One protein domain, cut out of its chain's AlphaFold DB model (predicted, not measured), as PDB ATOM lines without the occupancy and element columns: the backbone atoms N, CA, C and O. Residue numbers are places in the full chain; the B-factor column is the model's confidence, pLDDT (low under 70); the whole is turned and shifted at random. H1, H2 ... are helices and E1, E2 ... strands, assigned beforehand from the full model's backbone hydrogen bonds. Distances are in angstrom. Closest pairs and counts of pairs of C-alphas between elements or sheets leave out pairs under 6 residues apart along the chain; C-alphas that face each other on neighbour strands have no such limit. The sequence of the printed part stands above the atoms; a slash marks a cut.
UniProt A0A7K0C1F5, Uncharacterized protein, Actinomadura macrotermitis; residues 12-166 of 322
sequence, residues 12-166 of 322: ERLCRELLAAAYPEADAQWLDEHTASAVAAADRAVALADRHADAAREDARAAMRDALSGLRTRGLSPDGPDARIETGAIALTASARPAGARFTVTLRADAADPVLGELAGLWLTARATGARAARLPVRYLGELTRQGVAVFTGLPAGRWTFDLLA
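What this domain is: This is residues 12 to 166 of the 322 residues of an uncharacterized protein of Actinomadura macrotermitis (UniProt A0A7K0C1F5). A sandwich of two small antiparallel sheets, E1-E2-E3-E6 and E5-E4-E7, forms a head at one end of a very long helix, H2, whose residues 60 to 74 pack on E1 and E2 of the one sheet and residues 61 to 74 on E7 of the other. Near the far end of H2 the short helix H1 folds back on it, and between, residues 41 to 52 of H2 stand free. The printed part has 155 residues, with four named helices and seven named strands in the order H1 H2 E1 E2 E3 H3 E4 H4 E5 E6 E7; the class is mixed, helices and strands. The whole is extended, with a radius of gyration of the C-alphas of 24.7 A, and spans 82 by 24 by 22 A.

How they stand to each other: The larger sheet, antiparallel and strongly twisted, runs E1, residues 82 to 87, E2, 90 to 99, E3, 102 to 110, and E6, 149 to 155. E1, E2 and E3 form a meander, each strand the antiparallel neighbour of the one before, with N 85 and O 92 2.9 A apart and N 95 and O 106 2.8 A; between E3 and E6, N 105 and O 152 are 2.8 A apart. The smaller sheet, also antiparallel, runs E5, residues 138 to 143, E4, 123 to 129, and E7, 159 to 165; N 126 and O 140 are 2.8 A apart, N 127 and O 161 2.9 A. The sheets make a sandwich, two sheets face to face, the facing parts 9.5 A centre to centre and the strands at 42 degrees. H2, residues 28 to 74, is on one face of the larger sheet, making two layers, helix and sheet, at a height of 5.9 A over E1 and E2; the closest C-alphas of H2 and E1 are Ala 67 and Thr 87, 5.5 A. It is also on the smaller sheet, over E7, with C-alphas 72 and 161 closest at 5.3 A. H3, residues 113 to 119, only grazes the larger sheet and touches residues 56 to 61 of H2, with C-alphas 118 and 57 closest at 5.5 A. H1, residues 12 to 22, touches residues 31 to 39 of H2 at a steep tilt of 57 degrees, opposite ways; C-alphas 16 and 35 are closest, 5.6 A. H4, residues 131 to 134, only grazes the smaller sheet. Every O i to N i+4 pair is within hydrogen-bond range in H1, H2 and H3; H4 is too short for one.

Where its parts are: H1 begins at C-alpha 12 (31.694, -142.891, 96.344). H2 runs 68.6 A to C-alpha 74 (-11.441, -116.915, 120.905). E2 is 27.9 A long and E3 26.0 A. E7 ends at C-alpha 165 (-5.706, -126.764, 103.838).

The domain as a whole: The C-alphas farthest apart, Glu 25 and Ala 131, are 83.2 A apart. The printed part has no cut and no long link. Mean pLDDT of the printed part is 84.5; residues 73 to 75, 78 to 79, 130 to 138 and 166 are under 70.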
ATOM      1  N   GLU A  12      30.935-141.642  96.239       90.00
ATOM      2  CA  GLU A  12      31.694-142.891  96.344       90.00
ATOM      3  C   GLU A  12      33.156-142.703  95.918       90.00
ATOM      4  O   GLU A  12      34.073-143.084  96.645       90.00
ATOM      5  N   ARG A  13      33.387-142.024  94.784       90.94
ATOM      6  CA  ARG A  13      34.734-141.668  94.324       90.94
ATOM      7  C   ARG A  13      35.460-140.786  95.338       90.94
ATOM      8  O   ARG A  13      36.615-141.062  95.635       90.94
ATOM      9  N   LEU A  14      34.788-139.777  95.899       90.69
ATOM     10  CA  LEU A  14      35.365-138.923  96.942       90.69
ATOM     11  C   LEU A  14      35.749-139.734  98.191       90.69
ATOM     12  O   LEU A  14      36.850-139.567  98.707       90.69
ATOM     13  N   CYS A  15      34.879-140.628  98.667       91.06
ATOM     14  CA  CYS A  15      35.183-141.518  99.790       91.06
ATOM     15  C   CYS A  15      36.410-142.382  99.494       91.06
ATOM     16  O   CYS A  15      37.309-142.465 100.329       91.06
ATOM     17  N   ARG A  16      36.480-142.968  98.294       92.44
ATOM     18  CA  ARG A  16      37.616-143.788  97.874       92.44
ATOM     19  C   ARG A  16      38.913-142.984  97.804       92.44
ATOM     20  O   ARG A  16      39.935-143.450  98.294       92.44
ATOM     21  N   GLU A  17      38.882-141.786  97.221       93.38
ATOM     22  CA  GLU A  17      40.037-140.884  97.124       93.38
ATOM     23  C   GLU A  17      40.543-140.466  98.511       93.38
ATOM     24  O   GLU A  17      41.744-140.529  98.774       93.38
ATOM     25  N   LEU A  18      39.634-140.103  99.422       94.88
ATOM     26  CA  LEU A  18      39.980-139.750 100.801       94.88
ATOM     27  C   LEU A  18      40.560-140.943 101.573       94.88
ATOM     28  O   LEU A  18      41.533-140.775 102.305       94.88
ATOM     29  N   LEU A  19      40.000-142.144 101.396       93.88
ATOM     30  CA  LEU A  19      40.512-143.367 102.021       93.88
ATOM     31  C   LEU A  19      41.884-143.756 101.463       93.88
ATOM     32  O   LEU A  19      42.779-144.057 102.246       93.88
ATOM     33  N   ALA A  20      42.085-143.687 100.146       93.06
ATOM     34  CA  ALA A  20      43.373-143.970  99.515       93.06
ATOM     35  C   ALA A  20      44.458-142.964  99.939       93.06
ATOM     36  O   ALA A  20      45.607-143.344 100.147       93.06
ATOM     37  N   ALA A  21      44.097-141.689 100.115       94.75
ATOM     38  CA  ALA A  21      45.013-140.672 100.626       94.75
ATOM     39  C   ALA A  21      45.361-140.880 102.112       94.75
ATOM     40  O   ALA A  21      46.499-140.648 102.515       94.75
ATOM     41  N   ALA A  22      44.393-141.307 102.929       94.69
ATOM     42  CA  ALA A  22      44.595-141.557 104.356       94.69
ATOM     43  C   ALA A  22      45.328-142.883 104.641       94.69
ATOM     44  O   ALA A  22      46.042-142.981 105.639       94.69
ATOM     45  N   TYR A  23      45.167-143.880 103.768       95.31
ATOM     46  CA  TYR A  23      45.713-145.232 103.906       95.31
ATOM     47  C   TYR A  23      46.411-145.672 102.603       95.31
ATOM     48  O   TYR A  23      45.892-146.529 101.888       95.31
ATOM     49  N   PRO A  24      47.593-145.116 102.276       93.31
ATOM     50  CA  PRO A  24      48.270-145.370 100.998       93.31
ATOM     51  C   PRO A  24      48.749-146.819 100.818       93.31
ATOM     52  O   PRO A  24      48.957-147.256  99.692       93.31
ATOM     53  N   GLU A  25      48.909-147.560 101.918       95.88
ATOM     54  CA  GLU A  25      49.317-148.973 101.927       95.88
ATOM     55  C   GLU A  25      48.126-149.945 101.800       95.88
ATOM     56  O   GLU A  25      48.320-151.160 101.765       95.88
ATOM     57  N   ALA A  26      46.885-149.441 101.791       93.00
ATOM     58  CA  ALA A  26      45.701-150.287 101.703       93.00
ATOM     59  C   ALA A  26      45.523-150.857 100.289       93.00
ATOM     60  O   ALA A  26      45.670-150.152  99.289       93.00
ATOM     61  N   ASP A  27      45.157-152.136 100.206       96.06
ATOM     62  CA  ASP A  27      44.856-152.771  98.927       96.06
ATOM     63  C   ASP A  27      43.475-152.362  98.376       96.06
ATOM     64  O   ASP A  27      42.642-151.740  99.043       96.06
ATOM     65  N   ALA A  28      43.236-152.702  97.107       92.38
ATOM     66  CA  ALA A  28      42.009-152.326  96.414       92.38
ATOM     67  C   ALA A  28      40.747-152.921  97.059       92.38
ATOM     68  O   ALA A  28      39.723-152.242  97.087       92.38
ATOM     69  N   GLN A  29      40.828-154.142  97.599       94.62
ATOM     70  CA  GLN A  29      39.689-154.812  98.222       94.62
ATOM     71  C   GLN A  29      39.308-154.122  99.536       94.62
ATOM     72  O   GLN A  29      38.133-153.841  99.772       94.62
ATOM     73  N   TRP A  30      40.295-153.784 100.365       96.88
ATOM     74  CA  TRP A  30      40.073-153.043 101.602       96.88
ATOM     75  C   TRP A  30      39.432-151.680 101.322       96.88
ATOM     76  O   TRP A  30      38.473-151.296 101.999       96.88
ATOM     77  N   LEU A  31      39.926-150.970 100.300       92.75
ATOM     78  CA  LEU A  31      39.369-149.687  99.870       92.75
ATOM     79  C   LEU A  31      37.926-149.830  99.365       92.75
ATOM     80  O   LEU A  31      37.101-148.981  99.702       92.75
ATOM     81  N   ASP A  32      37.599-150.883  98.609       92.56
ATOM     82  CA  ASP A  32      36.233-151.172  98.146       92.56
ATOM     83  C   ASP A  32      35.277-151.390  99.326       92.56
ATOM     84  O   ASP A  32      34.238-150.732  99.420       92.56
ATOM     85  N   GLU A  33      35.648-152.267 100.263       95.00
ATOM     86  CA  GLU A  33      34.828-152.610 101.429       95.00
ATOM     87  C   GLU A  33      34.560-151.387 102.321       95.00
ATOM     88  O   GLU A  33      33.422-151.141 102.736       95.00
ATOM     89  N   HIS A  34      35.585-150.572 102.585       93.94
ATOM     90  CA  HIS A  34      35.447-149.389 103.437       93.94
ATOM     91  C   HIS A  34      34.740-148.236 102.725       93.94
ATOM     92  O   HIS A  34      33.975-147.512 103.367       93.94
ATOM     93  N   THR A  35      34.912-148.098 101.407       92.88
ATOM     94  CA  THR A  35      34.127-147.153 100.602       92.88
ATOM     95  C   THR A  35      32.650-147.538 100.633       92.88
ATOM     96  O   THR A  35      31.811-146.695 100.947       92.88
ATOM     97  N   ALA A  36      32.322-148.814 100.410       90.50
ATOM     98  CA  ALA A  36      30.948-149.308 100.475       90.50
ATOM     99  C   ALA A  36      30.329-149.110 101.870       90.50
ATOM    100  O   ALA A  36      29.183-148.670 101.991       90.50
ATOM    101  N   SER A  37      31.094-149.365 102.935       92.06
ATOM    102  CA  SER A  37      30.660-149.123 104.316       92.06
ATOM    103  C   SER A  37      30.393-147.636 104.595       92.06
ATOM    104  O   SER A  37      29.368-147.294 105.193       92.06
ATOM    105  N   ALA A  38      31.268-146.743 104.116       89.62
ATOM    106  CA  ALA A  38      31.117-145.295 104.253       89.62
ATOM    107  C   ALA A  38      29.896-144.765 103.485       89.62
ATOM    108  O   ALA A  38      29.117-143.991 104.043       89.62
ATOM    109  N   VAL A  39      29.680-145.229 102.249       91.50
ATOM    110  CA  VAL A  39      28.486-144.900 101.452       91.50
ATOM    111  C   VAL A  39      27.223-145.382 102.164       91.50
ATOM    112  O   VAL A  39      26.317-144.590 102.400       91.50
ATOM    113  N   ALA A  40      27.196-146.632 102.636       90.38
ATOM    114  CA  ALA A  40      26.046-147.162 103.363       90.38
ATOM    115  C   ALA A  40      25.769-146.404 104.678       90.38
ATOM    116  O   ALA A  40      24.619-146.283 105.103       90.38
ATOM    117  N   ALA A  41      26.806-145.904 105.358       90.81
ATOM    118  CA  ALA A  41      26.647-145.057 106.537       90.81
ATOM    119  C   ALA A  41      26.077-143.676 106.182       90.81
ATOM    120  O   ALA A  41      25.182-143.202 106.886       90.81
ATOM    121  N   ALA A  42      26.543-143.066 105.089       88.00
ATOM    122  CA  ALA A  42      26.011-141.807 104.581       88.00
ATOM    123  C   ALA A  42      24.537-141.944 104.171       88.00
ATOM    124  O   ALA A  42      23.717-141.146 104.615       88.00
ATOM    125  N   ASP A  43      24.172-143.004 103.446       88.12
ATOM    126  CA  ASP A  43      22.783-143.278 103.056       88.12
ATOM    127  C   ASP A  43      21.871-143.441 104.277       88.12
ATOM    128  O   ASP A  43      20.773-142.883 104.332       88.12
ATOM    129  N   ARG A  44      22.333-144.157 105.315       92.19
ATOM    130  CA  ARG A  44      21.593-144.274 106.583       92.19
ATOM    131  C   ARG A  44      21.434-142.926 107.282       92.19
ATOM    132  O   ARG A  44      20.372-142.678 107.853       92.19
ATOM    133  N   ALA A  45      22.465-142.082 107.258       87.25
ATOM    134  CA  ALA A  45      22.423-140.752 107.855       87.25
ATOM    135  C   ALA A  45      21.460-139.824 107.099       87.25
ATOM    136  O   ALA A  45      20.660-139.153 107.746       87.25
ATOM    137  N   VAL A  46      21.468-139.847 105.761       87.81
ATOM    138  CA  VAL A  46      20.512-139.112 104.915       87.81
ATOM    139  C   VAL A  46      19.089-139.579 105.197       87.81
ATOM    140  O   VAL A  46      18.244-138.770 105.558       87.81
ATOM    141  N   ALA A  47      18.836-140.889 105.172       85.81
ATOM    142  CA  ALA A  47      17.506-141.424 105.454       85.81
ATOM    143  C   ALA A  47      17.022-141.095 106.878       85.81
ATOM    144  O   ALA A  47      15.824-140.939 107.114       85.81
ATOM    145  N   LEU A  48      17.930-141.031 107.858       90.75
ATOM    146  CA  LEU A  48      17.600-140.597 109.215       90.75
ATOM    147  C   LEU A  48      17.277-139.099 109.252       90.75
ATOM    148  O   LEU A  48      16.273-138.725 109.854       90.75
ATOM    149  N   ALA A  49      18.079-138.266 108.588       81.50
ATOM    150  CA  ALA A  49      17.841-136.833 108.472       81.50
ATOM    151  C   ALA A  49      16.494-136.532 107.796       81.50
ATOM    152  O   ALA A  49      15.734-135.723 108.323       81.50
ATOM    153  N   ASP A  50      16.148-137.247 106.722       81.62
ATOM    154  CA  ASP A  50      14.858-137.124 106.034       81.62
ATOM    155  C   ASP A  50      13.690-137.458 106.968       81.62
ATOM    156  O   ASP A  50      12.736-136.690 107.075       81.62
ATOM    157  N   ARG A  51      13.789-138.553 107.738       86.69
ATOM    158  CA  ARG A  51      12.761-138.904 108.735       86.69
ATOM    159  C   ARG A  51      12.614-137.844 109.823       86.69
ATOM    160  O   ARG A  51      11.496-137.572 110.252       86.69
ATOM    161  N   HIS A  52      13.718-137.259 110.286       83.31
ATOM    162  CA  HIS A  52      13.664-136.167 111.258       83.31
ATOM    163  C   HIS A  52      13.048-134.898 110.661       83.31
ATOM    164  O   HIS A  52      12.274-134.235 111.349       83.31
ATOM    165  N   ALA A  53      13.339-134.581 109.397       79.94
ATOM    166  CA  ALA A  53      12.731-133.455 108.695       79.94
ATOM    167  C   ALA A  53      11.219-133.658 108.505       79.94
ATOM    168  O   ALA A  53      10.436-132.749 108.773       79.94
ATOM    169  N   ASP A  54      10.791-134.862 108.118       82.12
ATOM    170  CA  ASP A  54       9.374-135.206 107.985       82.12
ATOM    171  C   ASP A  54       8.634-135.136 109.327       82.12
ATOM    172  O   ASP A  54       7.541-134.572 109.397       82.12
ATOM    173  N   ALA A  55       9.241-135.644 110.405       85.62
ATOM    174  CA  ALA A  55       8.680-135.534 111.750       85.62
ATOM    175  C   ALA A  55       8.542-134.066 112.187       85.62
ATOM    176  O   ALA A  55       7.464-133.650 112.608       85.62
ATOM    177  N   ALA A  56       9.589-133.254 111.999       84.38
ATOM    178  CA  ALA A  56       9.563-131.830 112.330       84.38
ATOM    179  C   ALA A  56       8.491-131.061 111.536       84.38
ATOM    180  O   ALA A  56       7.825-130.176 112.078       84.38
ATOM    181  N   ARG A  57       8.287-131.419 110.262       86.31
ATOM    182  CA  ARG A  57       7.241-130.843 109.412       86.31
ATOM    183  C   ARG A  57       5.842-131.170 109.923       86.31
ATOM    184  O   ARG A  57       4.988-130.282 109.976       86.31
ATOM    185  N   GLU A  58       5.588-132.423 110.287       87.94
ATOM    186  CA  GLU A  58       4.289-132.832 110.825       87.94
ATOM    187  C   GLU A  58       4.014-132.210 112.199       87.94
ATOM    188  O   GLU A  58       2.903-131.724 112.427       87.94
ATOM    189  N   ASP A  59       5.031-132.096 113.057       89.31
ATOM    190  CA  ASP A  59       4.931-131.400 114.344       89.31
ATOM    191  C   ASP A  59       4.602-129.909 114.157       89.31
ATOM    192  O   ASP A  59       3.693-129.381 114.803       89.31
ATOM    193  N   ALA A  60       5.270-129.225 113.217       89.12
ATOM    194  CA  ALA A  60       4.982-127.829 112.888       89.12
ATOM    195  C   ALA A  60       3.542-127.646 112.371       89.12
ATOM    196  O   ALA A  60       2.825-126.732 112.792       89.12
ATOM    197  N   ARG A  61       3.075-128.542 111.493       89.56
ATOM    198  CA  ARG A  61       1.698-128.527 110.968       89.56
ATOM    199  C   ARG A  61       0.662-128.821 112.046       89.56
ATOM    200  O   ARG A  61      -0.412-128.217 112.027       89.56
ATOM    201  N   ALA A  62       0.949-129.740 112.965       89.88
ATOM    202  CA  ALA A  62       0.089-130.034 114.106       89.88
ATOM    203  C   ALA A  62      -0.033-128.813 115.025       89.88
ATOM    204  O   ALA A  62      -1.148-128.359 115.279       89.88
ATOM    205  N   ALA A  63       1.093-128.198 115.397       91.25
ATOM    206  CA  ALA A  63       1.108-126.981 116.203       91.25
ATOM    207  C   ALA A  63       0.342-125.824 115.532       91.25
ATOM    208  O   ALA A  63      -0.409-125.111 116.198       91.25
ATOM    209  N   MET A  64       0.456-125.669 114.206       92.00
ATOM    210  CA  MET A  64      -0.321-124.682 113.448       92.00
ATOM    211  C   MET A  64      -1.827-124.979 113.495       92.00
ATOM    212  O   MET A  64      -2.622-124.072 113.743       92.00
ATOM    213  N   ARG A  65      -2.245-126.237 113.288       90.00
ATOM    214  CA  ARG A  65      -3.661-126.643 113.391       90.00
ATOM    215  C   ARG A  65      -4.229-126.341 114.776       90.00
ATOM    216  O   ARG A  65      -5.325-125.790 114.878       90.00
ATOM    217  N   ASP A  66      -3.468-126.635 115.821       90.19
ATOM    218  CA  ASP A  66      -3.881-126.377 117.196       90.19
ATOM    219  C   ASP A  66      -3.946-124.872 117.497       90.19
ATOM    220  O   ASP A  66      -4.899-124.409 118.128       90.19
ATOM    221  N   ALA A  67      -3.001-124.073 116.987       90.81
ATOM    222  CA  ALA A  67      -3.038-122.612 117.096       90.81
ATOM    223  C   ALA A  67      -4.264-122.001 116.387       90.81
ATOM    224  O   ALA A  67      -4.948-121.139 116.950       90.81
ATOM    225  N   LEU A  68      -4.592-122.476 115.179       89.62
ATOM    226  CA  LEU A  68      -5.787-122.062 114.429       89.62
ATOM    227  C   LEU A  68      -7.082-122.466 115.153       89.62
ATOM    228  O   LEU A  68      -8.015-121.664 115.253       89.62
ATOM    229  N   SER A  69      -7.123-123.671 115.728       86.50
ATOM    230  CA  SER A  69      -8.229-124.130 116.577       86.50
ATOM    231  C   SER A  69      -8.389-123.243 117.821       86.50
ATOM    232  O   SER A  69      -9.495-122.802 118.148       86.50
ATOM    233  N   GLY A  70      -7.275-122.865 118.457       84.75
ATOM    234  CA  GLY A  70      -7.248-121.887 119.544       84.75
ATOM    235  C   GLY A  70      -7.859-120.543 119.134       84.75
ATOM    236  O   GLY A  70      -8.736-120.022 119.830       84.75
ATOM    237  N   LEU A  71      -7.487-120.010 117.964       84.00
ATOM    238  CA  LEU A  71      -8.072-118.772 117.430       84.00
ATOM    239  C   LEU A  71      -9.575-118.903 117.172       84.00
ATOM    240  O   LEU A  71     -10.329-117.972 117.464       84.00
ATOM    241  N   ARG A  72     -10.030-120.056 116.672       77.00
ATOM    242  CA  ARG A  72     -11.454-120.336 116.449       77.00
ATOM    243  C   ARG A  72     -12.267-120.237 117.742       77.00
ATOM    244  O   ARG A  72     -13.387-119.731 117.696       77.00
ATOM    245  N   THR A  73     -11.722-120.678 118.878       67.81
ATOM    246  CA  THR A  73     -12.417-120.578 120.177       67.81
ATOM    247  C   THR A  73     -12.478-119.154 120.727       67.81
ATOM    248  O   THR A  73     -13.492-118.780 121.313       67.81
ATOM    249  N   ARG A  74     -11.440-118.333 120.499       69.69
ATOM    250  CA  ARG A  74     -11.441-116.915 120.905       69.69
ATOM    251  C   ARG A  74     -12.344-116.062 120.017       69.69
ATOM    252  O   ARG A  74     -13.014-115.166 120.517       69.69
ATOM    253  N   GLY A  75     -12.392-116.390 118.725       60.91
ATOM    254  CA  GLY A  75     -13.126-115.659 117.700       60.91
ATOM    255  C   GLY A  75     -12.481-114.306 117.403       60.91
ATOM    256  O   GLY A  75     -12.421-113.432 118.260       60.91
ATOM    257  N   LEU A  76     -12.039-114.095 116.166       71.81
ATOM    258  CA  LEU A  76     -11.711-112.748 115.698       71.81
ATOM    259  C   LEU A  76     -12.975-112.055 115.228       71.81
ATOM    260  O   LEU A  76     -13.790-112.687 114.560       71.81
ATOM    261  N   SER A  77     -13.127-110.771 115.532       70.69
ATOM    262  CA  SER A  77     -14.243-109.952 115.053       70.69
ATOM    263  C   SER A  77     -13.785-108.512 114.822       70.69
ATOM    264  O   SER A  77     -12.725-108.142 115.318       70.69
ATOM    265  N   PRO A  78     -14.559-107.670 114.115       61.97
ATOM    266  CA  PRO A  78     -14.250-106.249 113.984       61.97
ATOM    267  C   PRO A  78     -14.024-105.538 115.328       61.97
ATOM    268  O   PRO A  78     -13.204-104.629 115.393       61.97
ATOM    269  N   ASP A  79     -14.707-105.986 116.386       65.62
ATOM    270  CA  ASP A  79     -14.665-105.390 117.730       65.62
ATOM    271  C   ASP A  79     -13.503-105.925 118.590       65.62
ATOM    272  O   ASP A  79     -13.116-105.318 119.584       65.62
ATOM    273  N   GLY A  80     -12.926-107.060 118.187       73.88
ATOM    274  CA  GLY A  80     -11.710-107.656 118.741       73.88
ATOM    275  C   GLY A  80     -10.764-107.977 117.588       73.88
ATOM    276  O   GLY A  80     -10.651-109.150 117.219       73.88
ATOM    277  N   PRO A  81     -10.180-106.943 116.949       77.81
ATOM    278  CA  PRO A  81      -9.512-107.085 115.660       77.81
ATOM    279  C   PRO A  81      -8.215-107.875 115.764       77.81
ATOM    280  O   PRO A  81      -7.764-108.412 114.761       77.81
ATOM    281  N   ASP A  82      -7.630-107.950 116.955       85.94
ATOM    282  CA  ASP A  82      -6.346-108.580 117.194       85.94
ATOM    283  C   ASP A  82      -6.516-109.735 118.197       85.94
ATOM    284  O   ASP A  82      -7.113-109.572 119.264       85.94
ATOM    285  N   ALA A  83      -5.996-110.916 117.866       87.94
ATOM    286  CA  ALA A  83      -5.923-112.061 118.767       87.94
ATOM    287  C   ALA A  83      -4.566-112.745 118.633       87.94
ATOM    288  O   ALA A  83      -4.014-112.852 117.541       87.94
ATOM    289  N   ARG A  84      -4.045-113.248 119.748       90.50
ATOM    290  CA  ARG A  84      -2.798-114.014 119.791       90.50
ATOM    291  C   ARG A  84      -3.036-115.345 120.485       90.50
ATOM    292  O   ARG A  84      -3.739-115.379 121.494       90.50
ATOM    293  N   ILE A  85      -2.475-116.418 119.951       90.25
ATOM    294  CA  ILE A  85      -2.465-117.761 120.537       90.25
ATOM    295  C   ILE A  85      -1.036-118.273 120.486       90.25
ATOM    296  O   ILE A  85      -0.328-118.023 119.517       90.25
ATOM    297  N   GLU A  86      -0.618-118.987 121.520       90.06
ATOM    298  CA  GLU A  86       0.691-119.625 121.571       90.06
ATOM    299  C   GLU A  86       0.467-121.117 121.775       90.06
ATOM    300  O   GLU A  86      -0.191-121.521 122.737       90.06
ATOM    301  N   THR A  87       0.970-121.920 120.840       87.94
ATOM    302  CA  THR A  87       0.843-123.374 120.867       87.94
ATOM    303  C   THR A  87       2.163-124.009 120.464       87.94
ATOM    304  O   THR A  87       2.620-123.863 119.328       87.94
ATOM    305  N   GLY A  88       2.782-124.734 121.397       86.69
ATOM    306  CA  GLY A  88       4.085-125.357 121.173       86.69
ATOM    307  C   GLY A  88       5.129-124.325 120.739       86.69
ATOM    308  O   GLY A  88       5.372-123.351 121.444       86.69
ATOM    309  N   ALA A  89       5.727-124.539 119.565       87.44
ATOM    310  CA  ALA A  89       6.760-123.670 118.998       87.44
ATOM    311  C   ALA A  89       6.220-122.489 118.164       87.44
ATOM    312  O   ALA A  89       7.019-121.739 117.603       87.44
ATOM    313  N   ILE A  90       4.896-122.332 118.038       92.44
ATOM    314  CA  ILE A  90       4.270-121.324 117.173       92.44
ATOM    315  C   ILE A  90       3.456-120.344 118.016       92.44
ATOM    316  O   ILE A  90       2.517-120.728 118.715       92.44
ATOM    317  N   ALA A  91       3.758-119.057 117.875       93.00
ATOM    318  CA  ALA A  91       2.882-117.979 118.304       93.00
ATOM    319  C   ALA A  91       2.131-117.415 117.094       93.00
ATOM    320  O   ALA A  91       2.721-116.808 116.206       93.00
ATOM    321  N   LEU A  92       0.817-117.608 117.044       94.00
ATOM    322  CA  LEU A  92      -0.031-117.145 115.956       94.00
ATOM    323  C   LEU A  92      -0.762-115.866 116.367       94.00
ATOM    324  O   LEU A  92      -1.598-115.867 117.272       94.00
ATOM    325  N   THR A  93      -0.459-114.777 115.673       92.69
ATOM    326  CA  THR A  93      -1.136-113.489 115.813       92.69
ATOM    327  C   THR A  93      -2.043-113.266 114.616       92.69
ATOM    328  O   THR A  93      -1.639-113.431 113.471       92.69
ATOM    329  N   ALA A  94      -3.276-112.868 114.870       91.88
ATOM    330  CA  ALA A  94      -4.264-112.582 113.858       91.88
ATOM    331  C   ALA A  94      -4.749-111.150 114.032       91.88
ATOM    332  O   ALA A  94      -5.127-110.778 115.136       91.88
ATOM    333  N   SER A  95      -4.715-110.363 112.961       91.25
ATOM    334  CA  SER A  95      -5.049-108.939 112.979       91.25
ATOM    335  C   SER A  95      -6.015-108.595 111.855       91.25
ATOM    336  O   SER A  95      -5.798-108.967 110.705       91.25
ATOM    337  N   ALA A  96      -7.093-107.894 112.174       90.12
ATOM    338  CA  ALA A  96      -8.111-107.455 111.237       90.12
ATOM    339  C   ALA A  96      -8.076-105.931 111.120       90.12
ATOM    340  O   ALA A  96      -8.110-105.201 112.115       90.12
ATOM    341  N   ARG A  97      -8.025-105.431 109.887       89.31
ATOM    342  CA  ARG A  97      -8.032-103.999 109.585       89.31
ATOM    343  C   ARG A  97      -9.146-103.685 108.579       89.31
ATOM    344  O   ARG A  97      -9.292-104.419 107.596       89.31
ATOM    345  N   PRO A  98      -9.954-102.633 108.804       86.44
ATOM    346  CA  PRO A  98     -10.955-102.201 107.835       86.44
ATOM    347  C   PRO A  98     -10.318-101.796 106.498       86.44
ATOM    348  O   PRO A  98      -9.282-101.138 106.464       86.44
ATOM    349  N   ALA A  99     -10.973-102.157 105.400       75.50
ATOM    350  CA  ALA A  99     -10.629-101.805 104.027       75.50
ATOM    351  C   ALA A  99     -11.930-101.475 103.268       75.50
ATOM    352  O   ALA A  99     -12.565-102.337 102.652       75.50
ATOM    353  N   GLY A 100     -12.382-100.223 103.381       79.50
ATOM    354  CA  GLY A 100     -13.697 -99.797 102.893       79.50
ATOM    355  C   GLY A 100     -14.834-100.499 103.647       79.50
ATOM    356  O   GLY A 100     -14.860-100.506 104.873       79.50
ATOM    357  N   ALA A 101     -15.765-101.123 102.920       75.19
ATOM    358  CA  ALA A 101     -16.869-101.901 103.502       75.19
ATOM    359  C   ALA A 101     -16.482-103.347 103.889       75.19
ATOM    360  O   ALA A 101     -17.348-104.166 104.216       75.19
ATOM    361  N   ARG A 102     -15.199-103.700 103.770       82.50
ATOM    362  CA  ARG A 102     -14.648-105.041 103.988       82.50
ATOM    363  C   ARG A 102     -13.469-104.980 104.953       82.50
ATOM    364  O   ARG A 102     -13.111-103.912 105.438       82.50
ATOM    365  N   PHE A 103     -12.886-106.135 105.238       83.44
ATOM    366  CA  PHE A 103     -11.737-106.289 106.113       83.44
ATOM    367  C   PHE A 103     -10.602-106.997 105.381       83.44
ATOM    368  O   PHE A 103     -10.830-107.907 104.577       83.44
ATOM    369  N   THR A 104      -9.386-106.577 105.701       83.75
ATOM    370  CA  THR A 104      -8.174-107.348 105.458       83.75
ATOM    371  C   THR A 104      -7.788-108.004 106.770       83.75
ATOM    372  O   THR A 104      -7.672-107.321 107.788       83.75
ATOM    373  N   VAL A 105      -7.615-109.321 106.753       87.62
ATOM    374  CA  VAL A 105      -7.118-110.074 107.902       87.62
ATOM    375  C   VAL A 105      -5.722-110.584 107.593       87.62
ATOM    376  O   VAL A 105      -5.500-111.198 106.553       87.62
ATOM    377  N   THR A 106      -4.790-110.352 108.506       91.12
ATOM    378  CA  THR A 106      -3.421-110.851 108.444       91.12
ATOM    379  C   THR A 106      -3.199-111.830 109.586       91.12
ATOM    380  O   THR A 106      -3.309-111.458 110.755       91.12
ATOM    381  N   LEU A 107      -2.877-113.074 109.242       93.12
ATOM    382  CA  LEU A 107      -2.321-114.061 110.158       93.12
ATOM    383  C   LEU A 107      -0.799-114.001 110.084       93.12
ATOM    384  O   LEU A 107      -0.231-113.960 108.996       93.12
ATOM    385  N   ARG A 108      -0.144-114.005 111.238       94.56
ATOM    386  CA  ARG A 108       1.305-114.019 111.387       94.56
ATOM    387  C   ARG A 108       1.688-115.095 112.389       94.56
ATOM    388  O   ARG A 108       1.352-114.985 113.564       94.56
ATOM    389  N   ALA A 109       2.374-116.119 111.913       93.19
ATOM    390  CA  ALA A 109       3.044-117.104 112.735       93.19
ATOM    391  C   ALA A 109       4.455-116.605 113.056       93.19
ATOM    392  O   ALA A 109       5.246-116.356 112.151       93.19
ATOM    393  N   ASP A 110       4.756-116.468 114.341       92.69
ATOM    394  CA  ASP A 110       6.098-116.245 114.856       92.69
ATOM    395  C   ASP A 110       6.613-117.583 115.416       92.69
ATOM    396  O   ASP A 110       5.989-118.183 116.294       92.69
ATOM    397  N   ALA A 111       7.734-118.069 114.886       91.38
ATOM    398  CA  ALA A 111       8.424-119.285 115.313       91.38
ATOM    399  C   ALA A 111       9.916-119.174 114.947       91.38
ATOM    400  O   ALA A 111      10.320-118.220 114.282       91.38
ATOM    401  N   ALA A 112      10.741-120.140 115.359       87.56
ATOM    402  CA  ALA A 112      12.124-120.218 114.884       87.56
ATOM    403  C   ALA A 112      12.174-120.466 113.360       87.56
ATOM    404  O   ALA A 112      11.313-121.165 112.822       87.56
ATOM    405  N   ASP A 113      13.204-119.952 112.677       84.38
ATOM    406  CA  ASP A 113      13.330-120.010 111.209       84.38
ATOM    407  C   ASP A 113      13.118-121.407 110.589       84.38
ATOM    408  O   ASP A 113      12.400-121.486 109.590       84.38
ATOM    409  N   PRO A 114      13.640-122.520 111.153       83.31
ATOM    410  CA  PRO A 114      13.375-123.851 110.602       83.31
ATOM    411  C   PRO A 114      11.882-124.201 110.592       83.31
ATOM    412  O   PRO A 114      11.383-124.755 109.621       83.31
ATOM    413  N   VAL A 115      11.147-123.812 111.638       84.94
ATOM    414  CA  VAL A 115       9.702-124.055 111.747       84.94
ATOM    415  C   VAL A 115       8.941-123.199 110.736       84.94
ATOM    416  O   VAL A 115       8.043-123.700 110.067       84.94
ATOM    417  N   LEU A 116       9.311-121.924 110.569       86.81
ATOM    418  CA  LEU A 116       8.702-121.062 109.546       86.81
ATOM    419  C   LEU A 116       8.977-121.568 108.126       86.81
ATOM    420  O   LEU A 116       8.099-121.477 107.268       86.81
ATOM    421  N   GLY A 117      10.159-122.145 107.894       84.81
ATOM    422  CA  GLY A 117      10.500-122.826 106.649       84.81
ATOM    423  C   GLY A 117       9.542-123.972 106.323       84.81
ATOM    424  O   GLY A 117       9.052-124.040 105.198       84.81
ATOM    425  N   GLU A 118       9.209-124.811 107.309       87.44
ATOM    426  CA  GLU A 118       8.264-125.928 107.137       87.44
ATOM    427  C   GLU A 118       6.803-125.479 106.956       87.44
ATOM    428  O   GLU A 118       5.989-126.204 106.376       87.44
ATOM    429  N   LEU A 119       6.452-124.285 107.444       86.88
ATOM    430  CA  LEU A 119       5.113-123.705 107.296       86.88
ATOM    431  C   LEU A 119       4.933-122.913 105.993       86.88
ATOM    432  O   LEU A 119       3.798-122.641 105.592       86.88
ATOM    433  N   ALA A 120       6.023-122.516 105.340       86.38
ATOM    434  CA  ALA A 120       5.973-121.739 104.113       86.38
ATOM    435  C   ALA A 120       5.292-122.530 102.982       86.38
ATOM    436  O   ALA A 120       5.585-123.702 102.749       86.38
ATOM    437  N   GLY A 121       4.385-121.879 102.257       77.94
ATOM    438  CA  GLY A 121       3.597-122.504 101.194       77.94
ATOM    439  C   GLY A 121       2.383-123.295 101.683       77.94
ATOM    440  O   GLY A 121       1.667-123.881 100.871       77.94
ATOM    441  N   LEU A 122       2.124-123.323 102.996       81.94
ATOM    442  CA  LEU A 122       0.873-123.858 103.520       81.94
ATOM    443  C   LEU A 122      -0.290-122.916 103.206       81.94
ATOM    444  O   LEU A 122      -0.216-121.704 103.411       81.94
ATOM    445  N   TRP A 123      -1.398-123.500 102.764       81.31
ATOM    446  CA  TRP A 123      -2.617-122.775 102.444       81.31
ATOM    447  C   TRP A 123      -3.553-122.732 103.636       81.31
ATOM    448  O   TRP A 123      -3.843-123.747 104.261       81.31
ATOM    449  N   LEU A 124      -4.074-121.553 103.925       84.31
ATOM    450  CA  LEU A 124      -5.059-121.316 104.962       84.31
ATOM    451  C   LEU A 124      -6.360-120.855 104.320       84.31
ATOM    452  O   LEU A 124      -6.357-120.116 103.337       84.31
ATOM    453  N   THR A 125      -7.485-121.238 104.912       84.56
ATOM    454  CA  THR A 125      -8.781-120.641 104.592       84.56
ATOM    455  C   THR A 125      -9.233-119.728 105.704       84.56
ATOM    456  O   THR A 125      -9.026-120.038 106.869       84.56
ATOM    457  N   ALA A 126      -9.887-118.631 105.344       82.69
ATOM    458  CA  ALA A 126     -10.647-117.796 106.253       82.69
ATOM    459  C   ALA A 126     -12.123-117.834 105.862       82.69
ATOM    460  O   ALA A 126     -12.487-117.769 104.685       82.69
ATOM    461  N   ARG A 127     -12.999-117.913 106.859       81.00
ATOM    462  CA  ARG A 127     -14.448-117.917 106.665       81.00
ATOM    463  C   ARG A 127     -15.100-116.997 107.682       81.00
ATOM    464  O   ARG A 127     -14.853-117.112 108.878       81.00
ATOM    465  N   ALA A 128     -15.985-116.119 107.219       79.56
ATOM    466  CA  ALA A 128     -16.846-115.367 108.121       79.56
ATOM    467  C   ALA A 128     -17.937-116.269 108.726       79.56
ATOM    468  O   ALA A 128     -18.450-117.196 108.101       79.56
ATOM    469  N   THR A 129     -18.322-115.973 109.954       75.44
ATOM    470  CA  THR A 129     -19.326-116.670 110.749       75.44
ATOM    471  C   THR A 129     -20.391-115.669 111.188       75.44
ATOM    472  O   THR A 129     -20.135-114.471 111.331       75.44
ATOM    473  N   GLY A 130     -21.621-116.157 111.340       68.81
ATOM    474  CA  GLY A 130     -22.803-115.345 111.636       68.81
ATOM    475  C   GLY A 130     -23.906-115.519 110.595       68.81
ATOM    476  O   GLY A 130     -23.681-116.075 109.522       68.81
ATOM    477  N   ALA A 131     -25.111-115.031 110.898       64.38
ATOM    478  CA  ALA A 131     -26.315-115.286 110.098       64.38
ATOM    479  C   ALA A 131     -26.195-114.832 108.630       64.38
ATOM    480  O   ALA A 131     -26.723-115.488 107.736       64.38
ATOM    481  N   ARG A 132     -25.471-113.737 108.356       57.97
ATOM    482  CA  ARG A 132     -25.224-113.257 106.984       57.97
ATOM    483  C   ARG A 132     -24.204-114.117 106.235       57.97
ATOM    484  O   ARG A 132     -24.391-114.359 105.051       57.97
ATOM    485  N   ALA A 133     -23.165-114.599 106.917       58.75
ATOM    486  CA  ALA A 133     -22.173-115.500 106.331       58.75
ATOM    487  C   ALA A 133     -22.712-116.932 106.165       58.75
ATOM    488  O   ALA A 133     -22.347-117.623 105.222       58.75
ATOM    489  N   ALA A 134     -23.653-117.349 107.019       55.84
ATOM    490  CA  ALA A 134     -24.398-118.598 106.868       55.84
ATOM    491  C   ALA A 134     -25.255-118.619 105.593       55.84
ATOM    492  O   ALA A 134     -25.514-119.688 105.061       55.84
ATOM    493  N   ARG A 135     -25.668-117.443 105.096       52.03
ATOM    494  CA  ARG A 135     -26.421-117.316 103.844       52.03
ATOM    495  C   ARG A 135     -25.558-117.382 102.593       52.03
ATOM    496  O   ARG A 135     -26.159-117.540 101.554       52.03
ATOM    497  N   LEU A 136     -24.237-117.170 102.664       55.28
ATOM    498  CA  LEU A 136     -23.280-117.157 101.540       55.28
ATOM    499  C   LEU A 136     -21.898-117.580 102.076       55.28
ATOM    500  O   LEU A 136     -21.090-116.709 102.422       55.28
ATOM    501  N   PRO A 137     -21.610-118.889 102.194       63.06
ATOM    502  CA  PRO A 137     -20.369-119.364 102.796       63.06
ATOM    503  C   PRO A 137     -19.204-119.225 101.808       63.06
ATOM    504  O   PRO A 137     -18.775-120.191 101.182       63.06
ATOM    505  N   VAL A 138     -18.696-118.001 101.660       67.94
ATOM    506  CA  VAL A 138     -17.463-117.722 100.917       67.94
ATOM    507  C   VAL A 138     -16.270-118.111 101.787       67.94
ATOM    508  O   VAL A 138     -16.147-117.632 102.920       67.94
ATOM    509  N   ARG A 139     -15.386-118.962 101.260       77.31
ATOM    510  CA  ARG A 139     -14.065-119.221 101.850       77.31
ATOM    511  C   ARG A 139     -13.016-118.383 101.120       77.31
ATOM    512  O   ARG A 139     -13.006-118.306  99.896       77.31
ATOM    513  N   TYR A 140     -12.152-117.736 101.879       78.50
ATOM    514  CA  TYR A 140     -11.051-116.924 101.374       78.50
ATOM    515  C   TYR A 140      -9.770-117.718 101.542       78.50
ATOM    516  O   TYR A 140      -9.568-118.285 102.609       78.50
ATOM    517  N   LEU A 141      -8.928-117.771 100.521       80.88
ATOM    518  CA  LEU A 141      -7.678-118.519 100.554       80.88
ATOM    519  C   LEU A 141      -6.493-117.565 100.756       80.88
ATOM    520  O   LEU A 141      -6.439-116.511 100.125       80.88
ATOM    521  N   GLY A 142      -5.551-117.938 101.619       79.50
ATOM    522  CA  GLY A 142      -4.296-117.219 101.843       79.50
ATOM    523  C   GLY A 142      -3.132-118.196 101.984       79.50
ATOM    524  O   GLY A 142      -3.295-119.261 102.569       79.50
ATOM    525  N   GLU A 143      -1.968-117.850 101.442       83.81
ATOM    526  CA  GLU A 143      -0.736-118.642 101.570       83.81
ATOM    527  C   GLU A 143       0.095-118.117 102.738       83.81
ATOM    528  O   GLU A 143       0.230-116.901 102.886       83.81
ATOM    529  N   LEU A 144       0.687-119.008 103.531       86.62
ATOM    530  CA  LEU A 144       1.734-118.637 104.476       86.62
ATOM    531  C   LEU A 144       3.047-118.395 103.727       86.62
ATOM    532  O   LEU A 144       3.605-119.298 103.106       86.62
ATOM    533  N   THR A 145       3.574-117.176 103.807       87.06
ATOM    534  CA  THR A 145       4.894-116.853 103.259       87.06
ATOM    535  C   THR A 145       6.022-117.457 104.102       87.06
ATOM    536  O   THR A 145       5.810-117.923 105.221       87.06
ATOM    537  N   ARG A 146       7.268-117.369 103.614       87.06
ATOM    538  CA  ARG A 146       8.472-117.737 104.392       87.06
ATOM    539  C   ARG A 146       8.649-116.938 105.683       87.06
ATOM    540  O   ARG A 146       9.372-117.368 106.567       87.06
ATOM    541  N   GLN A 147       8.002-115.780 105.790       89.81
ATOM    542  CA  GLN A 147       7.976-114.958 106.999       89.81
ATOM    543  C   GLN A 147       6.822-115.340 107.943       89.81
ATOM    544  O   GLN A 147       6.550-114.606 108.888       89.81
ATOM    545  N   GLY A 148       6.099-116.431 107.662       90.31
ATOM    546  CA  GLY A 148       4.959-116.879 108.457       90.31
ATOM    547  C   GLY A 148       3.707-116.019 108.295       90.31
ATOM    548  O   GLY A 148       2.844-116.044 109.167       90.31
ATOM    549  N   VAL A 149       3.586-115.229 107.223       91.50
ATOM    550  CA  VAL A 149       2.464-114.295 107.044       91.50
ATOM    551  C   VAL A 149       1.473-114.838 106.020       91.50
ATOM    552  O   VAL A 149       1.872-115.178 104.917       91.50
ATOM    553  N   ALA A 150       0.184-114.861 106.352       89.19
ATOM    554  CA  ALA A 150      -0.905-115.094 105.408       89.19
ATOM    555  C   ALA A 150      -1.883-113.918 105.437       89.19
ATOM    556  O   ALA A 150      -2.295-113.458 106.505       89.19
ATOM    557  N   VAL A 151      -2.264-113.420 104.261       84.19
ATOM    558  CA  VAL A 151      -3.156-112.261 104.122       84.19
ATOM    559  C   VAL A 151      -4.427-112.675 103.401       84.19
ATOM    560  O   VAL A 151      -4.379-113.274 102.330       84.19
ATOM    561  N   PHE A 152      -5.566-112.293 103.965       83.12
ATOM    562  CA  PHE A 152      -6.879-112.464 103.365       83.12
ATOM    563  C   PHE A 152      -7.518-111.095 103.155       83.12
ATOM    564  O   PHE A 152      -7.624-110.304 104.093       83.12
ATOM    565  N   THR A 153      -7.972-110.804 101.940       76.94
ATOM    566  CA  THR A 153      -8.551-109.502 101.581       76.94
ATOM    567  C   THR A 153     -10.032-109.625 101.226       76.94
ATOM    568  O   THR A 153     -10.516-110.669 100.791       76.94
ATOM    569  N   GLY A 154     -10.788-108.542 101.429       70.44
ATOM    570  CA  GLY A 154     -12.196-108.480 101.023       70.44
ATOM    571  C   GLY A 154     -13.160-109.269 101.919       70.44
ATOM    572  O   GLY A 154     -14.292-109.560 101.505       70.44
ATOM    573  N   LEU A 155     -12.755-109.596 103.150       75.69
ATOM    574  CA  LEU A 155     -13.595-110.340 104.083       75.69
ATOM    575  C   LEU A 155     -14.788-109.480 104.506       75.69
ATOM    576  O   LEU A 155     -14.638-108.278 104.740       75.69
ATOM    577  N   PRO A 156     -16.002-110.045 104.585       78.25
ATOM    578  CA  PRO A 156     -17.127-109.316 105.143       78.25
ATOM    579  C   PRO A 156     -16.910-109.104 106.644       78.25
ATOM    580  O   PRO A 156     -16.236-109.900 107.302       78.25
ATOM    581  N   ALA A 157     -17.540-108.059 107.181       78.81
ATOM    582  CA  ALA A 157     -17.657-107.870 108.622       78.81
ATOM    583  C   ALA A 157     -18.287-109.113 109.274       78.81
ATOM    584  O   ALA A 157     -19.278-109.649 108.766       78.81
ATOM    585  N   GLY A 158     -17.738-109.549 110.402       79.81
ATOM    586  CA  GLY A 158     -18.272-110.672 111.166       79.81
ATOM    587  C   GLY A 158     -17.188-111.383 111.955       79.81
ATOM    588  O   GLY A 158     -16.034-110.972 111.954       79.81
ATOM    589  N   ARG A 159     -17.558-112.465 112.633       84.44
ATOM    590  CA  ARG A 159     -16.562-113.306 113.296       84.44
ATOM    591  C   ARG A 159     -15.849-114.170 112.267       84.44
ATOM    592  O   ARG A 159     -16.533-114.680 111.389       84.44
ATOM    593  N   TRP A 160     -14.549-114.411 112.361       84.69
ATOM    594  CA  TRP A 160     -13.837-115.247 111.383       84.69
ATOM    595  C   TRP A 160     -13.262-116.519 112.002       84.69
ATOM    596  O   TRP A 160     -12.830-116.520 113.154       84.69
ATOM    597  N   THR A 161     -13.258-117.595 111.221       85.50
ATOM    598  CA  THR A 161     -12.568-118.852 111.527       85.50
ATOM    599  C   THR A 161     -11.525-119.129 110.462       85.50
ATOM    600  O   THR A 161     -11.736-118.783 109.297       85.50
ATOM    601  N   PHE A 162     -10.432-119.767 110.871       86.19
ATOM    602  CA  PHE A 162      -9.310-120.088 110.002       86.19
ATOM    603  C   PHE A 162      -8.989-121.568 110.098       86.19
ATOM    604  O   PHE A 162      -8.975-122.106 111.202       86.19
ATOM    605  N   ASP A 163      -8.718-122.196 108.962       85.44
ATOM    606  CA  ASP A 163      -8.398-123.619 108.886       85.44
ATOM    607  C   ASP A 163      -7.226-123.843 107.923       85.44
ATOM    608  O   ASP A 163      -7.103-123.143 106.915       85.44
ATOM    609  N   LEU A 164      -6.385-124.830 108.225       84.25
ATOM    610  CA  LEU A 164      -5.302-125.278 107.350       84.25
ATOM    611  C   LEU A 164      -5.870-126.151 106.222       84.25
ATOM    612  O   LEU A 164      -6.646-127.070 106.480       84.25
ATOM    613  N   LEU A 165      -5.457-125.893 104.982       75.94
ATOM    614  CA  LEU A 165      -5.706-126.764 103.838       75.94
ATOM    615  C   LEU A 165      -4.461-127.589 103.525       75.94
ATOM    616  O   LEU A 165      -3.353-127.061 103.412       75.94
ATOM    617  N   ALA A 166      -4.663-128.893 103.352       64.75
ATOM    618  CA  ALA A 166      -3.621-129.783 102.871       64.75
ATOM    619  C   ALA A 166      -3.274-129.428 101.419       64.75
ATOM    620  O   ALA A 166      -4.152-129.268 100.572       64.75
TER     621      ALA A 166